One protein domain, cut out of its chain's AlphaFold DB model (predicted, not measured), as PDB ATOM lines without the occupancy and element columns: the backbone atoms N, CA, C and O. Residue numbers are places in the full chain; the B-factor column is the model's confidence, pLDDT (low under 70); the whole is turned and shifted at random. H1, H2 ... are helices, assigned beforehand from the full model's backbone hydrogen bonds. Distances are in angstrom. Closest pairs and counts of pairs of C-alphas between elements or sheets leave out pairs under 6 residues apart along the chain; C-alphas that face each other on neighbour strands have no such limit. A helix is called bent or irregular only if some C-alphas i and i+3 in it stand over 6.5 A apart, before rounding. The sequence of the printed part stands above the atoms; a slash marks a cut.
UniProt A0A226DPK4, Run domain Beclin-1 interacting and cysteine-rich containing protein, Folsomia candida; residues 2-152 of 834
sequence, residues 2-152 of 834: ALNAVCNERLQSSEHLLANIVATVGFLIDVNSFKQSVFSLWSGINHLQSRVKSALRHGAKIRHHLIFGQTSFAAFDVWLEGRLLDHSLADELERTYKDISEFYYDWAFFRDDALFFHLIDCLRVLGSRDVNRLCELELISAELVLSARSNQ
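What this domain is: This is residues 2 to 152 of the 834 residues of the protein "Run domain Beclin-1 interacting and cysteine-rich containing protein" of Folsomia candida (UniProt A0A226DPK4). The long helix H8 lies side by side with H2 and H7 in a three-helix bundle; H3 folds back along H2, and H6 packs on one part of H7. H5 packs steeply on H3 with its residues 80 to 84, the small H4 is close to H5 and H6, and H1 touches no helix. The printed part has 151 residues with eight named helices, H1 to H8 in chain order, and no named strand; the class is all helix. It is compact, with a radius of gyration of the C-alphas of 15.4 A and spans of 46 by 42 by 29 A.

Where its parts are: Find C-alpha 131 at (-44.927, -126.805, -5.093); from there H8, residues 131 to 152, runs 32.2 A to C-alpha 152 at (-40.523, -99.660, -21.804). H2, residues 14 to 33, is 29.6 A long and begins at C-alpha 14, (-47.183, -111.247, -22.606). H7, residues 113 to 128, covers 22.1 A, and H3, residues 38 to 55, covers 26.1 A. Look next at H5, residues 73 to 85, and H6, residues 89 to 101; H6 is irregular, with C-alphas 95 and 98 7.9 A apart. The short ones are H1, residues 2 to 9, and H4, residues 64 to 67.

How they stand to each other: Begin with the bundle of H2, H7 and H8. H8 touches H2 at a shallow tilt of 24 degrees, opposite ways; the closest C-alphas, Ala 19 and Ser 141, are 5.1 A apart. H2 and H7 run the same way at a shallow tilt of 8 degrees, and touch closest at the C-alphas of Val 25 and Leu 126, 6.1 A. H7 and H8 form a helical hairpin, closest at C-alphas 125 and 134, 6.5 A. H2 and H3 form another, closest at C-alphas 21 and 51, 5.8 A. Hairpin H6 and H7 has its closest C-alphas at Ala 90 and Ile 120, 5.1 A. H3 touches H5 at a steep tilt of 60 degrees, closest at C-alphas 49 and 81, 6.5 A. H4 is close to H5 but not clearly touching, with C-alphas 65 and 76 5.5 A apart. In H1, H3 and H5 every O i to N i+4 pair is within hydrogen-bond range; H2 has 15 of 16, H6 7 of 9, H7 11 of 12 and H8 17 of 18, and H4 is too short for such a pair.

The domain as a whole: The C-alphas of Leu 3 and Lys 35 are the two farthest apart, 47.0 A. The printed part has no cut, and the link H6 to H7, 11 residues, is long. Look at residues 2 to 12, 30 to 43 and 148 to 152 for pLDDT under 70.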
ATOM      1  N   ALA A   2     -62.771-100.232 -33.822       24.97
ATOM      2  CA  ALA A   2     -61.986-101.465 -34.057       24.97
ATOM      3  C   ALA A   2     -60.499-101.311 -33.662       24.97
ATOM      4  O   ALA A   2     -59.984-102.104 -32.882       24.97
ATOM      5  N   LEU A   3     -59.866-100.203 -34.073       26.06
ATOM      6  CA  LEU A   3     -58.516 -99.816 -33.636       26.06
ATOM      7  C   LEU A   3     -58.347 -99.768 -32.105       26.06
ATOM      8  O   LEU A   3     -57.327-100.210 -31.602       26.06
ATOM      9  N   ASN A   4     -59.344 -99.307 -31.342       30.30
ATOM     10  CA  ASN A   4     -59.259 -99.230 -29.877       30.30
ATOM     11  C   ASN A   4     -59.313-100.615 -29.207       30.30
ATOM     12  O   ASN A   4     -58.750-100.780 -28.131       30.30
ATOM     13  N   ALA A   5     -59.970-101.604 -29.824       30.59
ATOM     14  CA  ALA A   5     -59.928-102.984 -29.338       30.59
ATOM     15  C   ALA A   5     -58.519-103.573 -29.521       30.59
ATOM     16  O   ALA A   5     -57.955-104.099 -28.566       30.59
ATOM     17  N   VAL A   6     -57.918-103.369 -30.699       34.72
ATOM     18  CA  VAL A   6     -56.533-103.778 -30.999       34.72
ATOM     19  C   VAL A   6     -55.517-103.034 -30.115       34.72
ATOM     20  O   VAL A   6     -54.565-103.639 -29.631       34.72
ATOM     21  N   CYS A   7     -55.730-101.745 -29.821       32.53
ATOM     22  CA  CYS A   7     -54.897-100.999 -28.870       32.53
ATOM     23  C   CYS A   7     -55.008-101.527 -27.429       32.53
ATOM     24  O   CYS A   7     -53.996-101.572 -26.738       32.53
ATOM     25  N   ASN A   8     -56.194-101.953 -26.977       35.06
ATOM     26  CA  ASN A   8     -56.350-102.561 -25.650       35.06
ATOM     27  C   ASN A   8     -55.751-103.974 -25.569       35.06
ATOM     28  O   ASN A   8     -55.248-104.350 -24.515       35.06
ATOM     29  N   GLU A   9     -55.757-104.747 -26.657       40.12
ATOM     30  CA  GLU A   9     -55.047-106.035 -26.715       40.12
ATOM     31  C   GLU A   9     -53.519-105.858 -26.728       40.12
ATOM     32  O   GLU A   9     -52.818-106.711 -26.200       40.12
ATOM     33  N   ARG A  10     -53.011-104.717 -27.215       42.75
ATOM     34  CA  ARG A  10     -51.600-104.294 -27.097       42.75
ATOM     35  C   ARG A  10     -51.186-103.769 -25.709       42.75
ATOM     36  O   ARG A  10     -50.019-103.439 -25.528       42.75
ATOM     37  N   LEU A  11     -52.115-103.636 -24.756       42.78
ATOM     38  CA  LEU A  11     -51.872-103.005 -23.445       42.78
ATOM     39  C   LEU A  11     -51.650-103.991 -22.285       42.78
ATOM     40  O   LEU A  11     -51.319-103.560 -21.182       42.78
ATOM     41  N   GLN A  12     -51.805-105.299 -22.507       57.97
ATOM     42  CA  GLN A  12     -51.294-106.324 -21.593       57.97
ATOM     43  C   GLN A  12     -50.054-106.949 -22.217       57.97
ATOM     44  O   GLN A  12     -50.142-107.534 -23.290       57.97
ATOM     45  N   SER A  13     -48.910-106.823 -21.548       74.62
ATOM     46  CA  SER A  13     -47.688-107.481 -22.000       74.62
ATOM     47  C   SER A  13     -47.783-108.999 -21.773       74.62
ATOM     48  O   SER A  13     -48.516-109.471 -20.892       74.62
ATOM     49  N   SER A  14     -47.081-109.782 -22.589       80.25
ATOM     50  CA  SER A  14     -47.183-111.247 -22.606       80.25
ATOM     51  C   SER A  14     -46.713-111.885 -21.288       80.25
ATOM     52  O   SER A  14     -47.300-112.865 -20.827       80.25
ATOM     53  N   GLU A  15     -45.757-111.264 -20.601       82.81
ATOM     54  CA  GLU A  15     -45.270-111.640 -19.269       82.81
ATOM     55  C   GLU A  15     -46.360-111.458 -18.200       82.81
ATOM     56  O   GLU A  15     -46.543-112.317 -17.334       82.81
ATOM     57  N   HIS A  16     -47.164-110.387 -18.284       83.69
ATOM     58  CA  HIS A  16     -48.307-110.203 -17.384       83.69
ATOM     59  C   HIS A  16     -49.389-111.271 -17.615       83.69
ATOM     60  O   HIS A  16     -50.085-111.630 -16.662       83.69
ATOM     61  N   LEU A  17     -49.552-111.807 -18.830       86.31
ATOM     62  CA  LEU A  17     -50.474-112.925 -19.075       86.31
ATOM     63  C   LEU A  17     -49.987-114.206 -18.386       86.31
ATOM     64  O   LEU A  17     -50.785-114.845 -17.696       86.31
ATOM     65  N   LEU A  18     -48.690-114.523 -18.486       87.81
ATOM     66  CA  LEU A  18     -48.078-115.646 -17.767       87.81
ATOM     67  C   LEU A  18     -48.241-115.483 -16.248       87.81
ATOM     68  O   LEU A  18     -48.819-116.357 -15.608       87.81
ATOM     69  N   ALA A  19     -47.846-114.341 -15.677       86.06
ATOM     70  CA  ALA A  19     -47.946-114.085 -14.235       86.06
ATOM     71  C   ALA A  19     -49.391-114.193 -13.695       86.06
ATOM     72  O   ALA A  19     -49.621-114.706 -12.599       86.06
ATOM     73  N   ASN A  20     -50.399-113.776 -14.475       87.19
ATOM     74  CA  ASN A  20     -51.809-113.967 -14.108       87.19
ATOM     75  C   ASN A  20     -52.243-115.448 -14.134       87.19
ATOM     76  O   ASN A  20     -53.143-115.818 -13.376       87.19
ATOM     77  N   ILE A  21     -51.651-116.286 -14.991       89.31
ATOM     78  CA  ILE A  21     -51.905-117.735 -15.028       89.31
ATOM     79  C   ILE A  21     -51.207-118.414 -13.846       89.31
ATOM     80  O   ILE A  21     -51.889-119.099 -13.082       89.31
ATOM     81  N   VAL A  22     -49.911-118.150 -13.637       88.31
ATOM     82  CA  VAL A  22     -49.101-118.675 -12.520       88.31
ATOM     83  C   VAL A  22     -49.810-118.441 -11.182       88.31
ATOM     84  O   VAL A  22     -50.158-119.398 -10.494       88.31
ATOM     85  N   ALA A  23     -50.162-117.189 -10.865       84.38
ATOM     86  CA  ALA A  23     -50.837-116.843  -9.611       84.38
ATOM     87  C   ALA A  23     -52.237-117.482  -9.458       84.38
ATOM     88  O   ALA A  23     -52.733-117.647  -8.341       84.38
ATOM     89  N   THR A  24     -52.893-117.857 -10.564       85.62
ATOM     90  CA  THR A  24     -54.175-118.584 -10.528       85.62
ATOM     91  C   THR A  24     -53.965-120.087 -10.293       85.62
ATOM     92  O   THR A  24     -54.749-120.701  -9.567       85.62
ATOM     93  N   VAL A  25     -52.895-120.677 -10.843       84.88
ATOM     94  CA  VAL A  25     -52.477-122.063 -10.561       84.88
ATOM     95  C   VAL A  25     -52.023-122.202  -9.105       84.88
ATOM     96  O   VAL A  25     -52.499-123.104  -8.415       84.88
ATOM     97  N   GLY A  26     -51.209-121.270  -8.598       82.19
ATOM     98  CA  GLY A  26     -50.794-121.244  -7.193       82.19
ATOM     99  C   GLY A  26     -51.983-121.164  -6.236       82.19
ATOM    100  O   GLY A  26     -52.106-121.991  -5.335       82.19
ATOM    101  N   PHE A  27     -52.955-120.283  -6.507       79.75
ATOM    102  CA  PHE A  27     -54.210-120.234  -5.745       79.75
ATOM    103  C   PHE A  27     -55.005-121.556  -5.786       79.75
ATOM    104  O   PHE A  27     -55.589-121.951  -4.778       79.75
ATOM    105  N   LEU A  28     -55.035-122.262  -6.921       75.12
ATOM    106  CA  LEU A  28     -55.716-123.559  -7.049       75.12
ATOM    107  C   LEU A  28     -55.021-124.693  -6.275       75.12
ATOM    108  O   LEU A  28     -55.701-125.592  -5.769       75.12
ATOM    109  N   ILE A  29     -53.694-124.643  -6.154       75.25
ATOM    110  CA  ILE A  29     -52.901-125.587  -5.357       75.25
ATOM    111  C   ILE A  29     -53.052-125.262  -3.857       75.25
ATOM    112  O   ILE A  29     -53.412-126.154  -3.083       75.25
ATOM    113  N   ASP A  30     -52.937-123.984  -3.466       67.19
ATOM    114  CA  ASP A  30     -53.229-123.464  -2.115       67.19
ATOM    115  C   ASP A  30     -54.610-123.940  -1.616       67.19
ATOM    116  O   ASP A  30     -54.735-124.517  -0.530       67.19
ATOM    117  N   VAL A  31     -55.661-123.743  -2.426       57.25
ATOM    118  CA  VAL A  31     -57.063-124.069  -2.088       57.25
ATOM    119  C   VAL A  31     -57.306-125.568  -1.875       57.25
ATOM    120  O   VAL A  31     -58.231-125.924  -1.147       57.25
ATOM    121  N   ASN A  32     -56.480-126.448  -2.447       52.75
ATOM    122  CA  ASN A  32     -56.583-127.900  -2.258       52.75
ATOM    123  C   ASN A  32     -55.828-128.429  -1.023       52.75
ATOM    124  O   ASN A  32     -56.064-129.567  -0.617       52.75
ATOM    125  N   SER A  33     -54.933-127.638  -0.420       53.25
ATOM    126  CA  SER A  33     -54.155-128.055   0.761       53.25
ATOM    127  C   SER A  33     -54.928-127.905   2.084       53.25
ATOM    128  O   SER A  33     -54.763-128.707   3.005       53.25
ATOM    129  N   PHE A  34     -55.837-126.926   2.167       43.78
ATOM    130  CA  PHE A  34     -56.716-126.703   3.317       43.78
ATOM    131  C   PHE A  34     -58.168-127.048   2.983       43.78
ATOM    132  O   PHE A  34     -58.694-126.610   1.968       43.78
ATOM    133  N   LYS A  35     -58.853-127.765   3.887       46.22
ATOM    134  CA  LYS A  35     -60.267-128.171   3.754       46.22
ATOM    135  C   LYS A  35     -61.198-126.967   3.511       46.22
ATOM    136  O   LYS A  35     -61.664-126.344   4.464       46.22
ATOM    137  N   GLN A  36     -61.491-126.665   2.247       45.94
ATOM    138  CA  GLN A  36     -62.426-125.622   1.811       45.94
ATOM    139  C   GLN A  36     -63.463-126.185   0.823       45.94
ATOM    140  O   GLN A  36     -63.397-127.342   0.413       45.94
ATOM    141  N   SER A  37     -64.503-125.402   0.534       48.44
ATOM    142  CA  SER A  37     -65.699-125.874  -0.170       48.44
ATOM    143  C   SER A  37     -65.504-125.996  -1.686       48.44
ATOM    144  O   SER A  37     -64.748-125.249  -2.300       48.44
ATOM    145  N   VAL A  38     -66.283-126.879  -2.319       47.75
ATOM    146  CA  VAL A  38     -66.294-127.099  -3.784       47.75
ATOM    147  C   VAL A  38     -66.440-125.790  -4.589       47.75
ATOM    148  O   VAL A  38     -65.893-125.670  -5.683       47.75
ATOM    149  N   PHE A  39     -67.108-124.777  -4.021       39.91
ATOM    150  CA  PHE A  39     -67.248-123.437  -4.602       39.91
ATOM    151  C   PHE A  39     -65.909-122.738  -4.894       39.91
ATOM    152  O   PHE A  39     -65.778-122.137  -5.959       39.91
ATOM    153  N   SER A  40     -64.912-122.800  -3.999       54.03
ATOM    154  CA  SER A  40     -63.622-122.133  -4.245       54.03
ATOM    155  C   SER A  40     -62.821-122.825  -5.345       54.03
ATOM    156  O   SER A  40     -62.147-122.150  -6.119       54.03
ATOM    157  N   LEU A  41     -62.948-124.151  -5.460       57.03
ATOM    158  CA  LEU A  41     -62.280-124.928  -6.500       57.03
ATOM    159  C   LEU A  41     -62.892-124.656  -7.885       57.03
ATOM    160  O   LEU A  41     -62.167-124.315  -8.815       57.03
ATOM    161  N   TRP A  42     -64.226-124.708  -8.011       56.75
ATOM    162  CA  TRP A  42     -64.903-124.432  -9.286       56.75
ATOM    163  C   TRP A  42     -64.738-122.968  -9.731       56.75
ATOM    164  O   TRP A  42     -64.448-122.702 -10.896       56.75
ATOM    165  N   SER A  43     -64.808-122.004  -8.800       63.84
ATOM    166  CA  SER A  43     -64.510-120.597  -9.110       63.84
ATOM    167  C   SER A  43     -63.060-120.397  -9.566       63.84
ATOM    168  O   SER A  43     -62.818-119.597 -10.467       63.84
ATOM    169  N   GLY A  44     -62.096-121.110  -8.972       72.50
ATOM    170  CA  GLY A  44     -60.690-121.054  -9.377       72.50
ATOM    171  C   GLY A  44     -60.453-121.622 -10.780       72.50
ATOM    172  O   GLY A  44     -59.747-121.001 -11.571       72.50
ATOM    173  N   ILE A  45     -61.094-122.743 -11.124       77.62
ATOM    174  CA  ILE A  45     -60.996-123.367 -12.456       77.62
ATOM    175  C   ILE A  45     -61.586-122.444 -13.533       77.62
ATOM    176  O   ILE A  45     -60.932-122.202 -14.545       77.62
ATOM    177  N   ASN A  46     -62.744-121.825 -13.280       79.06
ATOM    178  CA  ASN A  46     -63.335-120.831 -14.187       79.06
ATOM    179  C   ASN A  46     -62.430-119.594 -14.373       79.06
ATOM    180  O   ASN A  46     -62.332-119.039 -15.471       79.06
ATOM    181  N   HIS A  47     -61.730-119.154 -13.319       81.12
ATOM    182  CA  HIS A  47     -60.723-118.098 -13.448       81.12
ATOM    183  C   HIS A  47     -59.523-118.555 -14.288       81.12
ATOM    184  O   HIS A  47     -59.112-117.810 -15.178       81.12
ATOM    185  N   LEU A  48     -59.000-119.767 -14.070       86.94
ATOM    186  CA  LEU A  48     -57.886-120.314 -14.846       86.94
ATOM    187  C   LEU A  48     -58.245-120.437 -16.333       86.94
ATOM    188  O   LEU A  48     -57.508-119.928 -17.173       86.94
ATOM    189  N   GLN A  49     -59.403-121.022 -16.650       88.50
ATOM    190  CA  GLN A  49     -59.953-121.117 -18.006       88.50
ATOM    191  C   GLN A  49     -59.997-119.740 -18.683       88.50
ATOM    192  O   GLN A  49     -59.545-119.593 -19.815       88.50
ATOM    193  N   SER A  50     -60.455-118.704 -17.971       85.62
ATOM    194  CA  SER A  50     -60.492-117.322 -18.468       85.62
ATOM    195  C   SER A  50     -59.094-116.725 -18.719       85.62
ATOM    196  O   SER A  50     -58.876-116.063 -19.739       85.62
ATOM    197  N   ARG A  51     -58.106-116.990 -17.847       87.75
ATOM    198  CA  ARG A  51     -56.716-116.527 -18.048       87.75
ATOM    199  C   ARG A  51     -56.023-117.251 -19.200       87.75
ATOM    200  O   ARG A  51     -55.461-116.594 -20.070       87.75
ATOM    201  N   VAL A  52     -56.139-118.574 -19.260       89.56
ATOM    202  CA  VAL A  52     -55.597-119.401 -20.345       89.56
ATOM    203  C   VAL A  52     -56.245-119.017 -21.684       89.56
ATOM    204  O   VAL A  52     -55.533-118.760 -22.649       89.56
ATOM    205  N   LYS A  53     -57.570-118.820 -21.735       88.88
ATOM    206  CA  LYS A  53     -58.283-118.285 -22.913       88.88
ATOM    207  C   LYS A  53     -57.822-116.880 -23.328       88.88
ATOM    208  O   LYS A  53     -57.905-116.541 -24.507       88.88
ATOM    209  N   SER A  54     -57.335-116.068 -22.389       87.31
ATOM    210  CA  SER A  54     -56.763-114.748 -22.690       87.31
ATOM    211  C   SER A  54     -55.387-114.873 -23.359       87.31
ATOM    212  O   SER A  54     -55.162-114.232 -24.383       87.31
ATOM    213  N   ALA A  55     -54.513-115.764 -22.873       87.69
ATOM    214  CA  ALA A  55     -53.245-116.085 -23.540       87.69
ATOM    215  C   ALA A  55     -53.465-116.707 -24.935       87.69
ATOM    216  O   ALA A  55     -52.879-116.241 -25.908       87.69
ATOM    217  N   LEU A  56     -54.399-117.660 -25.066       87.94
ATOM    218  CA  LEU A  56     -54.819-118.287 -26.337       87.94
ATOM    219  C   LEU A  56     -55.504-117.316 -27.326       87.94
ATOM    220  O   LEU A  56     -55.842-117.697 -28.444       87.94
ATOM    221  N   ARG A  57     -55.753-116.065 -26.923       86.25
ATOM    222  CA  ARG A  57     -56.256-114.984 -27.784       86.25
ATOM    223  C   ARG A  57     -55.173-113.951 -28.119       86.25
ATOM    224  O   ARG A  57     -55.304-113.263 -29.130       86.25
ATOM    225  N   HIS A  58     -54.135-113.820 -27.294       86.31
ATOM    226  CA  HIS A  58     -53.158-112.735 -27.376       86.31
ATOM    227  C   HIS A  58     -52.325-112.808 -28.663       86.31
ATOM    228  O   HIS A  58     -51.453-113.665 -28.805       86.31
ATOM    229  N   GLY A  59     -52.609-111.899 -29.600       79.88
ATOM    230  CA  GLY A  59     -51.941-111.815 -30.901       79.88
ATOM    231  C   GLY A  59     -52.370-112.874 -31.926       79.88
ATOM    232  O   GLY A  59     -51.641-113.100 -32.889       79.88
ATOM    233  N   ALA A  60     -53.526-113.525 -31.757       84.12
ATOM    234  CA  ALA A  60     -54.054-114.480 -32.737       84.12
ATOM    235  C   ALA A  60     -54.528-113.776 -34.032       84.12
ATOM    236  O   ALA A  60     -55.310-112.827 -33.979       84.12
ATOM    237  N   LYS A  61     -54.095-114.269 -35.201       79.06
ATOM    238  CA  LYS A  61     -54.482-113.770 -36.540       79.06
ATOM    239  C   LYS A  61     -55.925-114.132 -36.912       79.06
ATOM    240  O   LYS A  61     -56.585-113.392 -37.634       79.06
ATOM    241  N   ILE A  62     -56.417-115.270 -36.416       79.19
ATOM    242  CA  ILE A  62     -57.788-115.764 -36.622       79.19
ATOM    243  C   ILE A  62     -58.486-116.023 -35.279       79.19
ATOM    244  O   ILE A  62     -57.865-116.007 -34.217       79.19
ATOM    245  N   ARG A  63     -59.806-116.259 -35.297       79.88
ATOM    246  CA  ARG A  63     -60.580-116.540 -34.074       79.88
ATOM    247  C   ARG A  63     -60.045-117.804 -33.390       79.88
ATOM    248  O   ARG A  63     -60.140-118.880 -33.971       79.88
ATOM    249  N   HIS A  64     -59.576-117.685 -32.144       78.19
ATOM    250  CA  HIS A  64     -58.908-118.767 -31.401       78.19
ATOM    251  C   HIS A  64     -59.630-120.124 -31.446       78.19
ATOM    252  O   HIS A  64     -58.976-121.140 -31.634       78.19
ATOM    253  N   HIS A  65     -60.966-120.169 -31.371       79.69
ATOM    254  CA  HIS A  65     -61.701-121.440 -31.439       79.69
ATOM    255  C   HIS A  65     -61.454-122.227 -32.740       79.69
ATOM    256  O   HIS A  65     -61.448-123.454 -32.704       79.69
ATOM    257  N   LEU A  66     -61.190-121.546 -33.861       81.69
ATOM    258  CA  LEU A  66     -60.872-122.178 -35.147       81.69
ATOM    259  C   LEU A  66     -59.449-122.754 -35.177       81.69
ATOM    260  O   LEU A  66     -59.250-123.800 -35.786       81.69
ATOM    261  N   ILE A  67     -58.491-122.128 -34.477       83.25
ATOM    262  CA  ILE A  67     -57.109-122.634 -34.333       83.25
ATOM    263  C   ILE A  67     -57.125-124.024 -33.674       83.25
ATOM    264  O   ILE A  67     -56.401-124.922 -34.086       83.25
ATOM    265  N   PHE A  68     -58.025-124.227 -32.708       84.06
ATOM    266  CA  PHE A  68     -58.225-125.503 -32.013       84.06
ATOM    267  C   PHE A  68     -59.301-126.399 -32.660       84.06
ATOM    268  O   PHE A  68     -59.813-127.318 -32.018       84.06
ATOM    269  N   GLY A  69     -59.681-126.133 -33.918       83.75
ATOM    270  CA  GLY A  69     -60.605-126.962 -34.704       83.75
ATOM    271  C   GLY A  69     -62.062-126.984 -34.219       83.75
ATOM    272  O   GLY A  69     -62.822-127.874 -34.600       83.75
ATOM    273  N   GLN A  70     -62.473-126.042 -33.366       87.81
ATOM    274  CA  GLN A  70     -63.786-126.048 -32.718       87.81
ATOM    275  C   GLN A  70     -64.844-125.311 -33.544       87.81
ATOM    276  O   GLN A  70     -64.605-124.236 -34.090       87.81
ATOM    277  N   THR A  71     -66.059-125.860 -33.585       76.75
ATOM    278  CA  THR A  71     -67.166-125.354 -34.421       76.75
ATOM    279  C   THR A  71     -67.804-124.056 -33.918       76.75
ATOM    280  O   THR A  71     -68.574-123.428 -34.641       76.75
ATOM    281  N   SER A  72     -67.532-123.651 -32.674       84.00
ATOM    282  CA  SER A  72     -68.041-122.414 -32.074       84.00
ATOM    283  C   SER A  72     -67.241-122.023 -30.829       84.00
ATOM    284  O   SER A  72     -66.541-122.852 -30.245       84.00
ATOM    285  N   PHE A  73     -67.408-120.782 -30.356       79.31
ATOM    286  CA  PHE A  73     -66.872-120.353 -29.057       79.31
ATOM    287  C   PHE A  73     -67.387-121.212 -27.889       79.31
ATOM    288  O   PHE A  73     -66.614-121.522 -26.991       79.31
ATOM    289  N   ALA A  74     -68.656-121.636 -27.912       78.94
ATOM    290  CA  ALA A  74     -69.231-122.473 -26.856       78.94
ATOM    291  C   ALA A  74     -68.636-123.894 -26.851       78.94
ATOM    292  O   ALA A  74     -68.332-124.425 -25.787       78.94
ATOM    293  N   ALA A  75     -68.409-124.483 -28.032       79.88
ATOM    294  CA  ALA A  75     -67.704-125.759 -28.154       79.88
ATOM    295  C   ALA A  75     -66.253-125.652 -27.652       79.88
ATOM    296  O   ALA A  75     -65.793-126.522 -26.919       79.88
ATOM    297  N   PHE A  76     -65.565-124.552 -27.977       89.12
ATOM    298  CA  PHE A  76     -64.216-124.277 -27.482       89.12
ATOM    299  C   PHE A  76     -64.148-124.100 -25.963       89.12
ATOM    300  O   PHE A  76     -63.227-124.625 -25.346       89.12
ATOM    301  N   ASP A  77     -65.112-123.414 -25.347       85.75
ATOM    302  CA  ASP A  77     -65.111-123.230 -23.894       85.75
ATOM    303  C   ASP A  77     -65.324-124.557 -23.151       85.75
ATOM    304  O   ASP A  77     -64.592-124.834 -22.201       85.75
ATOM    305  N   VAL A  78     -66.224-125.419 -23.641       85.75
ATOM    306  CA  VAL A  78     -66.422-126.784 -23.114       85.75
ATOM    307  C   VAL A  78     -65.184-127.665 -23.337       85.75
ATOM    308  O   VAL A  78     -64.779-128.395 -22.433       85.75
ATOM    309  N   TRP A  79     -64.545-127.580 -24.510       92.00
ATOM    310  CA  TRP A  79     -63.288-128.282 -24.801       92.00
ATOM    311  C   TRP A  79     -62.160-127.839 -23.858       92.00
ATOM    312  O   TRP A  79     -61.460-128.684 -23.300       92.00
ATOM    313  N   LEU A  80     -62.015-126.532 -23.627       90.00
ATOM    314  CA  LEU A  80     -60.983-125.971 -22.755       90.00
ATOM    315  C   LEU A  80     -61.234-126.310 -21.277       90.00
ATOM    316  O   LEU A  80     -60.281-126.605 -20.561       90.00
ATOM    317  N   GLU A  81     -62.495-126.314 -20.825       87.31
ATOM    318  CA  GLU A  81     -62.868-126.768 -19.476       87.31
ATOM    319  C   GLU A  81     -62.473-128.239 -19.275       87.31
ATOM    320  O   GLU A  81     -61.745-128.555 -18.335       87.31
ATOM    321  N   GLY A  82     -62.852-129.121 -20.209       85.00
ATOM    322  CA  GLY A  82     -62.480-130.538 -20.178       85.00
ATOM    323  C   GLY A  82     -60.963-130.759 -20.174       85.00
ATOM    324  O   GLY A  82     -60.448-131.481 -19.328       85.00
ATOM    325  N   ARG A  83     -60.215-130.077 -21.051       87.56
ATOM    326  CA  ARG A  83     -58.747-130.212 -21.126       87.56
ATOM    327  C   ARG A  83     -58.003-129.685 -19.895       87.56
ATOM    328  O   ARG A  83     -56.910-130.177 -19.611       87.56
ATOM    329  N   LEU A  84     -58.573-128.726 -19.164       87.88
ATOM    330  CA  LEU A  84     -58.039-128.262 -17.877       87.88
ATOM    331  C   LEU A  84     -58.390-129.213 -16.721       87.88
ATOM    332  O   LEU A  84     -57.556-129.408 -15.840       87.88
ATOM    333  N   LEU A  85     -59.582-129.822 -16.734       82.94
ATOM    334  CA  LEU A  85     -60.011-130.818 -15.741       82.94
ATOM    335  C   LEU A  85     -59.262-132.153 -15.882       82.94
ATOM    336  O   LEU A  85     -58.829-132.719 -14.883       82.94
ATOM    337  N   ASP A  86     -59.055-132.618 -17.114       83.06
ATOM    338  CA  ASP A  86     -58.313-133.846 -17.432       83.06
ATOM    339  C   ASP A  86     -56.782-133.643 -17.406       83.06
ATOM    340  O   ASP A  86     -56.035-134.540 -17.792       83.06
ATOM    341  N   HIS A  87     -56.304-132.442 -17.043       85.31
ATOM    342  CA  HIS A  87     -54.898-132.000 -17.069       85.31
ATOM    343  C   HIS A  87     -54.152-132.170 -18.419       85.31
ATOM    344  O   HIS A  87     -52.955-131.908 -18.508       85.31
ATOM    345  N   SER A  88     -54.853-132.541 -19.495       88.44
ATOM    346  CA  SER A  88     -54.278-132.914 -20.798       88.44
ATOM    347  C   SER A  88     -54.020-131.740 -21.752       88.44
ATOM    348  O   SER A  88     -53.544-131.948 -22.869       88.44
ATOM    349  N   LEU A  89     -54.309-130.498 -21.339       89.62
ATOM    350  CA  LEU A  89     -54.078-129.307 -22.165       89.62
ATOM    351  C   LEU A  89     -52.593-129.086 -22.504       89.62
ATOM    352  O   LEU A  89     -52.291-128.666 -23.620       89.62
ATOM    353  N   ALA A  90     -51.679-129.370 -21.569       89.75
ATOM    354  CA  ALA A  90     -50.241-129.163 -21.757       89.75
ATOM    355  C   ALA A  90     -49.709-129.962 -22.959       89.75
ATOM    356  O   ALA A  90     -49.161-129.391 -23.899       89.75
ATOM    357  N   ASP A  91     -49.957-131.272 -22.973       88.75
ATOM    358  CA  ASP A  91     -49.473-132.163 -24.030       88.75
ATOM    359  C   ASP A  91     -50.133-131.863 -25.384       88.75
ATOM    360  O   ASP A  91     -49.546-132.123 -26.432       88.75
ATOM    361  N   GLU A  92     -51.370-131.354 -25.382       87.69
ATOM    362  CA  GLU A  92     -52.092-130.969 -26.600       87.69
ATOM    363  C   GLU A  92     -51.477-129.716 -27.235       87.69
ATOM    364  O   GLU A  92     -51.215-129.708 -28.439       87.69
ATOM    365  N   LEU A  93     -51.187-128.691 -26.423       89.31
ATOM    366  CA  LEU A  93     -50.515-127.468 -26.865       89.31
ATOM    367  C   LEU A  93     -49.077-127.744 -27.319       89.31
ATOM    368  O   LEU A  93     -48.675-127.256 -28.369       89.31
ATOM    369  N   GLU A  94     -48.314-128.557 -26.587       90.12
ATOM    370  CA  GLU A  94     -46.932-128.910 -26.948       90.12
ATOM    371  C   GLU A  94     -46.865-129.690 -28.274       90.12
ATOM    372  O   GLU A  94     -46.040-129.378 -29.135       90.12
ATOM    373  N   ARG A  95     -47.787-130.641 -28.501       87.12
ATOM    374  CA  ARG A  95     -47.881-131.390 -29.771       87.12
ATOM    375  C   ARG A  95     -48.281-130.533 -30.970       87.12
ATOM    376  O   ARG A  95     -47.908-130.876 -32.086       87.12
ATOM    377  N   THR A  96     -49.039-129.458 -30.758       83.50
ATOM    378  CA  THR A  96     -49.578-128.606 -31.834       83.50
ATOM    379  C   THR A  96     -48.844-127.272 -31.993       83.50
ATOM    380  O   THR A  96     -49.123-126.537 -32.936       83.50
ATOM    381  N   TYR A  97     -47.873-126.960 -31.125       84.81
ATOM    382  CA  TYR A  97     -47.240-125.640 -31.022       84.81
ATOM    383  C   TYR A  97     -46.728-125.073 -32.351       84.81
ATOM    384  O   TYR A  97     -46.987-123.912 -32.658       84.81
ATOM    385  N   LYS A  98     -46.045-125.892 -33.162       79.69
ATOM    386  CA  LYS A  98     -45.460-125.455 -34.442       79.69
ATOM    387  C   LYS A  98     -46.539-124.963 -35.403       79.69
ATOM    388  O   LYS A  98     -46.514-123.794 -35.782       79.69
ATOM    389  N   ASP A  99     -47.509-125.826 -35.692       81.75
ATOM    390  CA  ASP A  99     -48.652-125.554 -36.567       81.75
ATOM    391  C   ASP A  99     -49.478-124.365 -36.045       81.75
ATOM    392  O   ASP A  99     -49.930-123.515 -36.808       81.75
ATOM    393  N   ILE A 100     -49.639-124.268 -34.721       82.12
ATOM    394  CA  ILE A 100     -50.374-123.188 -34.058       82.12
ATOM    395  C   ILE A 100     -49.647-121.845 -34.169       82.12
ATOM    396  O   ILE A 100     -50.308-120.834 -34.408       82.12
ATOM    397  N   SER A 101     -48.319-121.809 -34.033       78.75
ATOM    398  CA  SER A 101     -47.526-120.569 -34.009       78.75
ATOM    399  C   SER A 101     -47.671-119.728 -35.286       78.75
ATOM    400  O   SER A 101     -47.625-118.496 -35.230       78.75
ATOM    401  N   GLU A 102     -47.925-120.358 -36.440       82.88
ATOM    402  CA  GLU A 102     -48.148-119.659 -37.712       82.88
ATOM    403  C   GLU A 102     -49.412-118.783 -37.687       82.88
ATOM    404  O   GLU A 102     -49.457-117.731 -38.335       82.88
ATOM    405  N   PHE A 103     -50.409-119.144 -36.871       84.75
ATOM    406  CA  PHE A 103     -51.660-118.402 -36.695       84.75
ATOM    407  C   PHE A 103     -51.555-117.207 -35.729       84.75
ATOM    408  O   PHE A 103     -52.577-116.589 -35.433       84.75
ATOM    409  N   TYR A 104     -50.355-116.825 -35.277       86.00
ATOM    410  CA  TYR A 104     -50.139-115.684 -34.377       86.00
ATOM    411  C   TYR A 104     -49.175-114.637 -34.964       86.00
ATOM    412  O   TYR A 104     -48.308-114.952 -35.780       86.00
ATOM    413  N   TYR A 105     -49.362-113.367 -34.599       81.94
ATOM    414  CA  TYR A 105     -48.450-112.259 -34.926       81.94
ATOM    415  C   TYR A 105     -47.192-112.298 -34.055       81.94
ATOM    416  O   TYR A 105     -47.233-112.803 -32.946       81.94
ATOM    417  N   ASP A 106     -46.089-111.698 -34.497       80.00
ATOM    418  CA  ASP A 106     -44.767-111.895 -33.865       80.00
ATOM    419  C   ASP A 106     -44.602-111.266 -32.465       80.00
ATOM    420  O   ASP A 106     -43.631-111.542 -31.777       80.00
ATOM    421  N   TRP A 107     -45.580-110.472 -32.013       81.06
ATOM    422  CA  TRP A 107     -45.703-109.940 -30.643       81.06
ATOM    423  C   TRP A 107     -46.635-110.778 -29.738       81.06
ATOM    424  O   TRP A 107     -46.962-110.376 -28.621       81.06
ATOM    425  N   ALA A 108     -47.143-111.904 -30.239       84.75
ATOM    426  CA  ALA A 108     -48.103-112.757 -29.549       84.75
ATOM    427  C   ALA A 108     -47.489-113.576 -28.413       84.75
ATOM    428  O   ALA A 108     -46.293-113.845 -28.379       84.75
ATOM    429  N   PHE A 109     -48.357-114.098 -27.540       86.88
ATOM    430  CA  PHE A 109     -47.925-115.004 -26.470       86.88
ATOM    431  C   PHE A 109     -47.346-116.319 -27.033       86.88
ATOM    432  O   PHE A 109     -46.359-116.829 -26.529       86.88
ATOM    433  N   PHE A 110     -47.930-116.835 -28.120       85.38
ATOM    434  CA  PHE A 110     -47.538-118.092 -28.780       85.38
ATOM    435  C   PHE A 110     -46.431-117.914 -29.845       85.38
ATOM    436  O   PHE A 110     -46.347-118.698 -30.792       85.38
ATOM    437  N   ARG A 111     -45.612-116.860 -29.725       84.94
ATOM    438  CA  ARG A 111     -44.398-116.637 -30.538       84.94
ATOM    439  C   ARG A 111     -43.126-116.487 -29.702       84.94
ATOM    440  O   ARG A 111     -42.037-116.527 -30.264       84.94
ATOM    441  N   ASP A 112     -43.264-116.341 -28.388       86.12
ATOM    442  CA  ASP A 112     -42.165-116.390 -27.432       86.12
ATOM    443  C   ASP A 112     -42.068-117.821 -26.879       86.12
ATOM    444  O   ASP A 112     -42.930-118.266 -26.115       86.12
ATOM    445  N   ASP A 113     -41.027-118.548 -27.293       85.44
ATOM    446  CA  ASP A 113     -40.794-119.931 -26.868       85.44
ATOM    447  C   ASP A 113     -40.670-120.053 -25.339       85.44
ATOM    448  O   ASP A 113     -41.152-121.028 -24.764       85.44
ATOM    449  N   ALA A 114     -40.068-119.072 -24.655       84.12
ATOM    450  CA  ALA A 114     -39.892-119.122 -23.206       84.12
ATOM    451  C   ALA A 114     -41.237-118.958 -22.487       84.12
ATOM    452  O   ALA A 114     -41.591-119.784 -21.644       84.12
ATOM    453  N   LEU A 115     -42.038-117.954 -22.862       86.69
ATOM    454  CA  LEU A 115     -43.381-117.769 -22.296       86.69
ATOM    455  C   LEU A 115     -44.313-118.947 -22.612       86.69
ATOM    456  O   LEU A 115     -45.112-119.340 -21.756       86.69
ATOM    457  N   PHE A 116     -44.181-119.551 -23.797       89.62
ATOM    458  CA  PHE A 116     -44.892-120.775 -24.145       89.62
ATOM    459  C   PHE A 116     -44.485-121.952 -23.245       89.62
ATOM    460  O   PHE A 116     -45.354-122.545 -22.604       89.62
ATOM    461  N   PHE A 117     -43.193-122.274 -23.121       89.44
ATOM    462  CA  PHE A 117     -42.758-123.394 -22.277       89.44
ATOM    463  C   PHE A 117     -43.047-123.157 -20.787       89.44
ATOM    464  O   PHE A 117     -43.443-124.095 -20.096       89.44
ATOM    465  N   HIS A 118     -42.986-121.917 -20.293       89.69
ATOM    466  CA  HIS A 118     -43.435-121.598 -18.934       89.69
ATOM    467  C   HIS A 118     -44.951-121.787 -18.745       89.69
ATOM    468  O   HIS A 118     -45.366-122.246 -17.681       89.69
ATOM    469  N   LEU A 119     -45.791-121.522 -19.758       90.88
ATOM    470  CA  LEU A 119     -47.218-121.877 -19.715       90.88
ATOM    471  C   LEU A 119     -47.424-123.401 -19.668       90.88
ATOM    472  O   LEU A 119     -48.250-123.875 -18.885       90.88
ATOM    473  N   ILE A 120     -46.680-124.167 -20.469       92.00
ATOM    474  CA  ILE A 120     -46.729-125.637 -20.449       92.00
ATOM    475  C   ILE A 120     -46.339-126.172 -19.063       92.00
ATOM    476  O   ILE A 120     -47.064-126.995 -18.503       92.00
ATOM    477  N   ASP A 121     -45.267-125.651 -18.464       88.50
ATOM    478  CA  ASP A 121     -44.844-126.027 -17.114       88.50
ATOM    479  C   ASP A 121     -45.875-125.638 -16.041       88.50
ATOM    480  O   ASP A 121     -46.161-126.449 -15.163       88.50
ATOM    481  N   CYS A 122     -46.525-124.471 -16.137       88.69
ATOM    482  CA  CYS A 122     -47.636-124.105 -15.243       88.69
ATOM    483  C   CYS A 122     -48.803-125.102 -15.318       88.69
ATOM    484  O   CYS A 122     -49.386-125.474 -14.296       88.69
ATOM    485  N   LEU A 123     -49.156-125.544 -16.529       89.25
ATOM    486  CA  LEU A 123     -50.228-126.516 -16.750       89.25
ATOM    487  C   LEU A 123     -49.833-127.924 -16.268       89.25
ATOM    488  O   LEU A 123     -50.680-128.639 -15.734       89.25
ATOM    489  N   ARG A 124     -48.549-128.297 -16.374       88.56
ATOM    490  CA  ARG A 124     -47.992-129.529 -15.788       88.56
ATOM    491  C   ARG A 124     -48.008-129.489 -14.258       88.56
ATOM    492  O   ARG A 124     -48.477-130.442 -13.640       88.56
ATOM    493  N   VAL A 125     -47.587-128.376 -13.651       87.00
ATOM    494  CA  VAL A 125     -47.598-128.140 -12.192       87.00
ATOM    495  C   VAL A 125     -49.008-128.230 -11.599       87.00
ATOM    496  O   VAL A 125     -49.180-128.785 -10.516       87.00
ATOM    497  N   LEU A 126     -50.040-127.785 -12.323       83.62
ATOM    498  CA  LEU A 126     -51.439-127.962 -11.912       83.62
ATOM    499  C   LEU A 126     -51.836-129.447 -11.752       83.62
ATOM    500  O   LEU A 126     -52.647-129.770 -10.882       83.62
ATOM    501  N   GLY A 127     -51.282-130.337 -12.584       80.38
ATOM    502  CA  GLY A 127     -51.521-131.783 -12.533       80.38
ATOM    503  C   GLY A 127     -50.610-132.523 -11.548       80.38
ATOM    504  O   GLY A 127     -51.093-133.333 -10.758       80.38
ATOM    505  N   SER A 128     -49.304-132.232 -11.555       81.56
ATOM    506  CA  SER A 128     -48.317-132.878 -10.672       81.56
ATOM    507  C   SER A 128     -48.384-132.396  -9.221       81.56
ATOM    508  O   SER A 128     -48.013-133.140  -8.314       81.56
ATOM    509  N   ARG A 129     -48.876-131.168  -9.001       75.31
ATOM    510  CA  ARG A 129     -48.885-130.443  -7.719       75.31
ATOM    511  C   ARG A 129     -47.489-130.214  -7.129       75.31
ATOM    512  O   ARG A 129     -47.340-130.157  -5.908       75.31
ATOM    513  N   ASP A 130     -46.477-130.075  -7.982       79.69
ATOM    514  CA  ASP A 130     -45.116-129.749  -7.552       79.69
ATOM    515  C   ASP A 130     -45.022-128.288  -7.076       79.69
ATOM    516  O   ASP A 130     -44.965-127.346  -7.869       79.69
ATOM    517  N   VAL A 131     -45.017-128.113  -5.754       76.69
ATOM    518  CA  VAL A 131     -44.927-126.805  -5.093       76.69
ATOM    519  C   VAL A 131     -43.549-126.161  -5.290       76.69
ATOM    520  O   VAL A 131     -43.464-124.940  -5.353       76.69
ATOM    521  N   ASN A 132     -42.475-126.943  -5.446       75.94
ATOM    522  CA  ASN A 132     -41.142-126.374  -5.663       75.94
ATOM    523  C   ASN A 132     -41.069-125.742  -7.056       75.94
ATOM    524  O   ASN A 132     -40.683-124.581  -7.195       75.94
ATOM    525  N   ARG A 133     -41.540-126.474  -8.078       80.25
ATOM    526  CA  ARG A 133     -41.601-125.969  -9.455       80.25
ATOM    527  C   ARG A 133     -42.594-124.811  -9.611       80.25
ATOM    528  O   ARG A 133     -42.366-123.939 -10.444       80.25
ATOM    529  N   LEU A 134     -43.655-124.752  -8.798       84.31
ATOM    530  CA  LEU A 134     -44.527-123.574  -8.717       84.31
ATOM    531  C   LEU A 134     -43.754-122.327  -8.261       84.31
ATOM    532  O   LEU A 134     -43.812-121.314  -8.950       84.31
ATOM    533  N   CYS A 135     -43.011-122.405  -7.152       78.75
ATOM    534  CA  CYS A 135     -42.255-121.262  -6.628       78.75
ATOM    535  C   CYS A 135     -41.173-120.775  -7.610       78.75
ATOM    536  O   CYS A 135     -40.959-119.571  -7.749       78.75
ATOM    537  N   GLU A 136     -40.524-121.688  -8.344       83.31
ATOM    538  CA  GLU A 136     -39.612-121.330  -9.443       83.31
ATOM    539  C   GLU A 136     -40.330-120.526 -10.544       83.31
ATOM    540  O   GLU A 136     -39.831-119.490 -10.981       83.31
ATOM    541  N   LEU A 137     -41.525-120.959 -10.967       84.50
ATOM    542  CA  LEU A 137     -42.331-120.261 -11.978       84.50
ATOM    543  C   LEU A 137     -42.880-118.916 -11.473       84.50
ATOM    544  O   LEU A 137     -42.984-117.971 -12.255       84.50
ATOM    545  N   GLU A 138     -43.200-118.798 -10.181       84.75
ATOM    546  CA  GLU A 138     -43.594-117.534  -9.547       84.75
ATOM    547  C   GLU A 138     -42.452-116.511  -9.608       84.75
ATOM    548  O   GLU A 138     -42.668-115.405 -10.117       84.75
ATOM    549  N   LEU A 139     -41.229-116.901  -9.223       81.62
ATOM    550  CA  LEU A 139     -40.026-116.064  -9.325       81.62
ATOM    551  C   LEU A 139     -39.732-115.640 -10.774       81.62
ATOM    552  O   LEU A 139     -39.596-114.446 -11.044       81.62
ATOM    553  N   ILE A 140     -39.719-116.590 -11.717       83.19
ATOM    554  CA  ILE A 140     -39.496-116.319 -13.148       83.19
ATOM    555  C   ILE A 140     -40.546-115.333 -13.689       83.19
ATOM    556  O   ILE A 140     -40.210-114.373 -14.383       83.19
ATOM    557  N   SER A 141     -41.824-115.516 -13.342       84.25
ATOM    558  CA  SER A 141     -42.895-114.623 -13.803       84.25
ATOM    559  C   SER A 141     -42.786-113.203 -13.235       84.25
ATOM    560  O   SER A 141     -43.155-112.242 -13.915       84.25
ATOM    561  N   ALA A 142     -42.243-113.048 -12.023       79.31
ATOM    562  CA  ALA A 142     -41.972-111.747 -11.425       79.31
ATOM    563  C   ALA A 142     -40.778-111.049 -12.099       79.31
ATOM    564  O   ALA A 142     -40.868-109.860 -12.409       79.31
ATOM    565  N   GLU A 143     -39.694-111.778 -12.381       82.94
ATOM    566  CA  GLU A 143     -38.506-111.249 -13.065       82.94
ATOM    567  C   GLU A 143     -38.827-110.782 -14.494       82.94
ATOM    568  O   GLU A 143     -38.481-109.660 -14.870       82.94
ATOM    569  N   LEU A 144     -39.594-111.570 -15.254       80.88
ATOM    570  CA  LEU A 144     -40.074-111.196 -16.591       80.88
ATOM    571  C   LEU A 144     -40.918-109.904 -16.562       80.88
ATOM    572  O   LEU A 144     -40.699-108.993 -17.362       80.88
ATOM    573  N   VAL A 145     -41.831-109.770 -15.593       78.69
ATOM    574  CA  VAL A 145     -42.655-108.557 -15.406       78.69
ATOM    575  C   VAL A 145     -41.830-107.334 -14.971       78.69
ATOM    576  O   VAL A 145     -42.230-106.201 -15.256       78.69
ATOM    577  N   LEU A 146     -40.685-107.523 -14.309       74.88
ATOM    578  CA  LEU A 146     -39.746-106.440 -13.990       74.88
ATOM    579  C   LEU A 146     -38.913-106.034 -15.216       74.88
ATOM    580  O   LEU A 146     -38.818-104.841 -15.504       74.88
ATOM    581  N   SER A 147     -38.401-107.002 -15.981       72.56
ATOM    582  CA  SER A 147     -37.633-106.778 -17.218       72.56
ATOM    583  C   SER A 147     -38.440-106.008 -18.278       72.56
ATOM    584  O   SER A 147     -37.969-105.017 -18.848       72.56
ATOM    585  N   ALA A 148     -39.719-106.361 -18.451       65.12
ATOM    586  CA  ALA A 148     -40.644-105.642 -19.328       65.12
ATOM    587  C   ALA A 148     -40.798-104.149 -18.960       65.12
ATOM    588  O   ALA A 148     -40.987-103.301 -19.834       65.12
ATOM    589  N   ARG A 149     -40.683-103.800 -17.667       60.22
ATOM    590  CA  ARG A 149     -40.786-102.414 -17.173       60.22
ATOM    591  C   ARG A 149     -39.504-101.605 -17.345       60.22
ATOM    592  O   ARG A 149     -39.600-100.385 -17.456       60.22
ATOM    593  N   SER A 150     -38.327-102.234 -17.369       55.44
ATOM    594  CA  SER A 150     -37.082-101.536 -17.723       55.44
ATOM    595  C   SER A 150     -37.040-101.182 -19.208       55.44
ATOM    596  O   SER A 150     -36.706-100.049 -19.545       55.44
ATOM    597  N   ASN A 151     -37.457-102.099 -20.087       55.03
ATOM    598  CA  ASN A 151     -37.373-101.893 -21.536       55.03
ATOM    599  C   ASN A 151     -38.306-100.761 -22.003       55.03
ATOM    600  O   ASN A 151     -37.848 -99.816 -22.641       55.03
ATOM    601  N   GLN A 152     -39.568-100.754 -21.542       53.12
ATOM    602  CA  GLN A 152     -40.523 -99.660 -21.804       53.12
ATOM    603  C   GLN A 152     -40.058 -98.273 -21.323       53.12
ATOM    604  O   GLN A 152     -40.661 -97.268 -21.699       53.12
TER     605      GLN A 152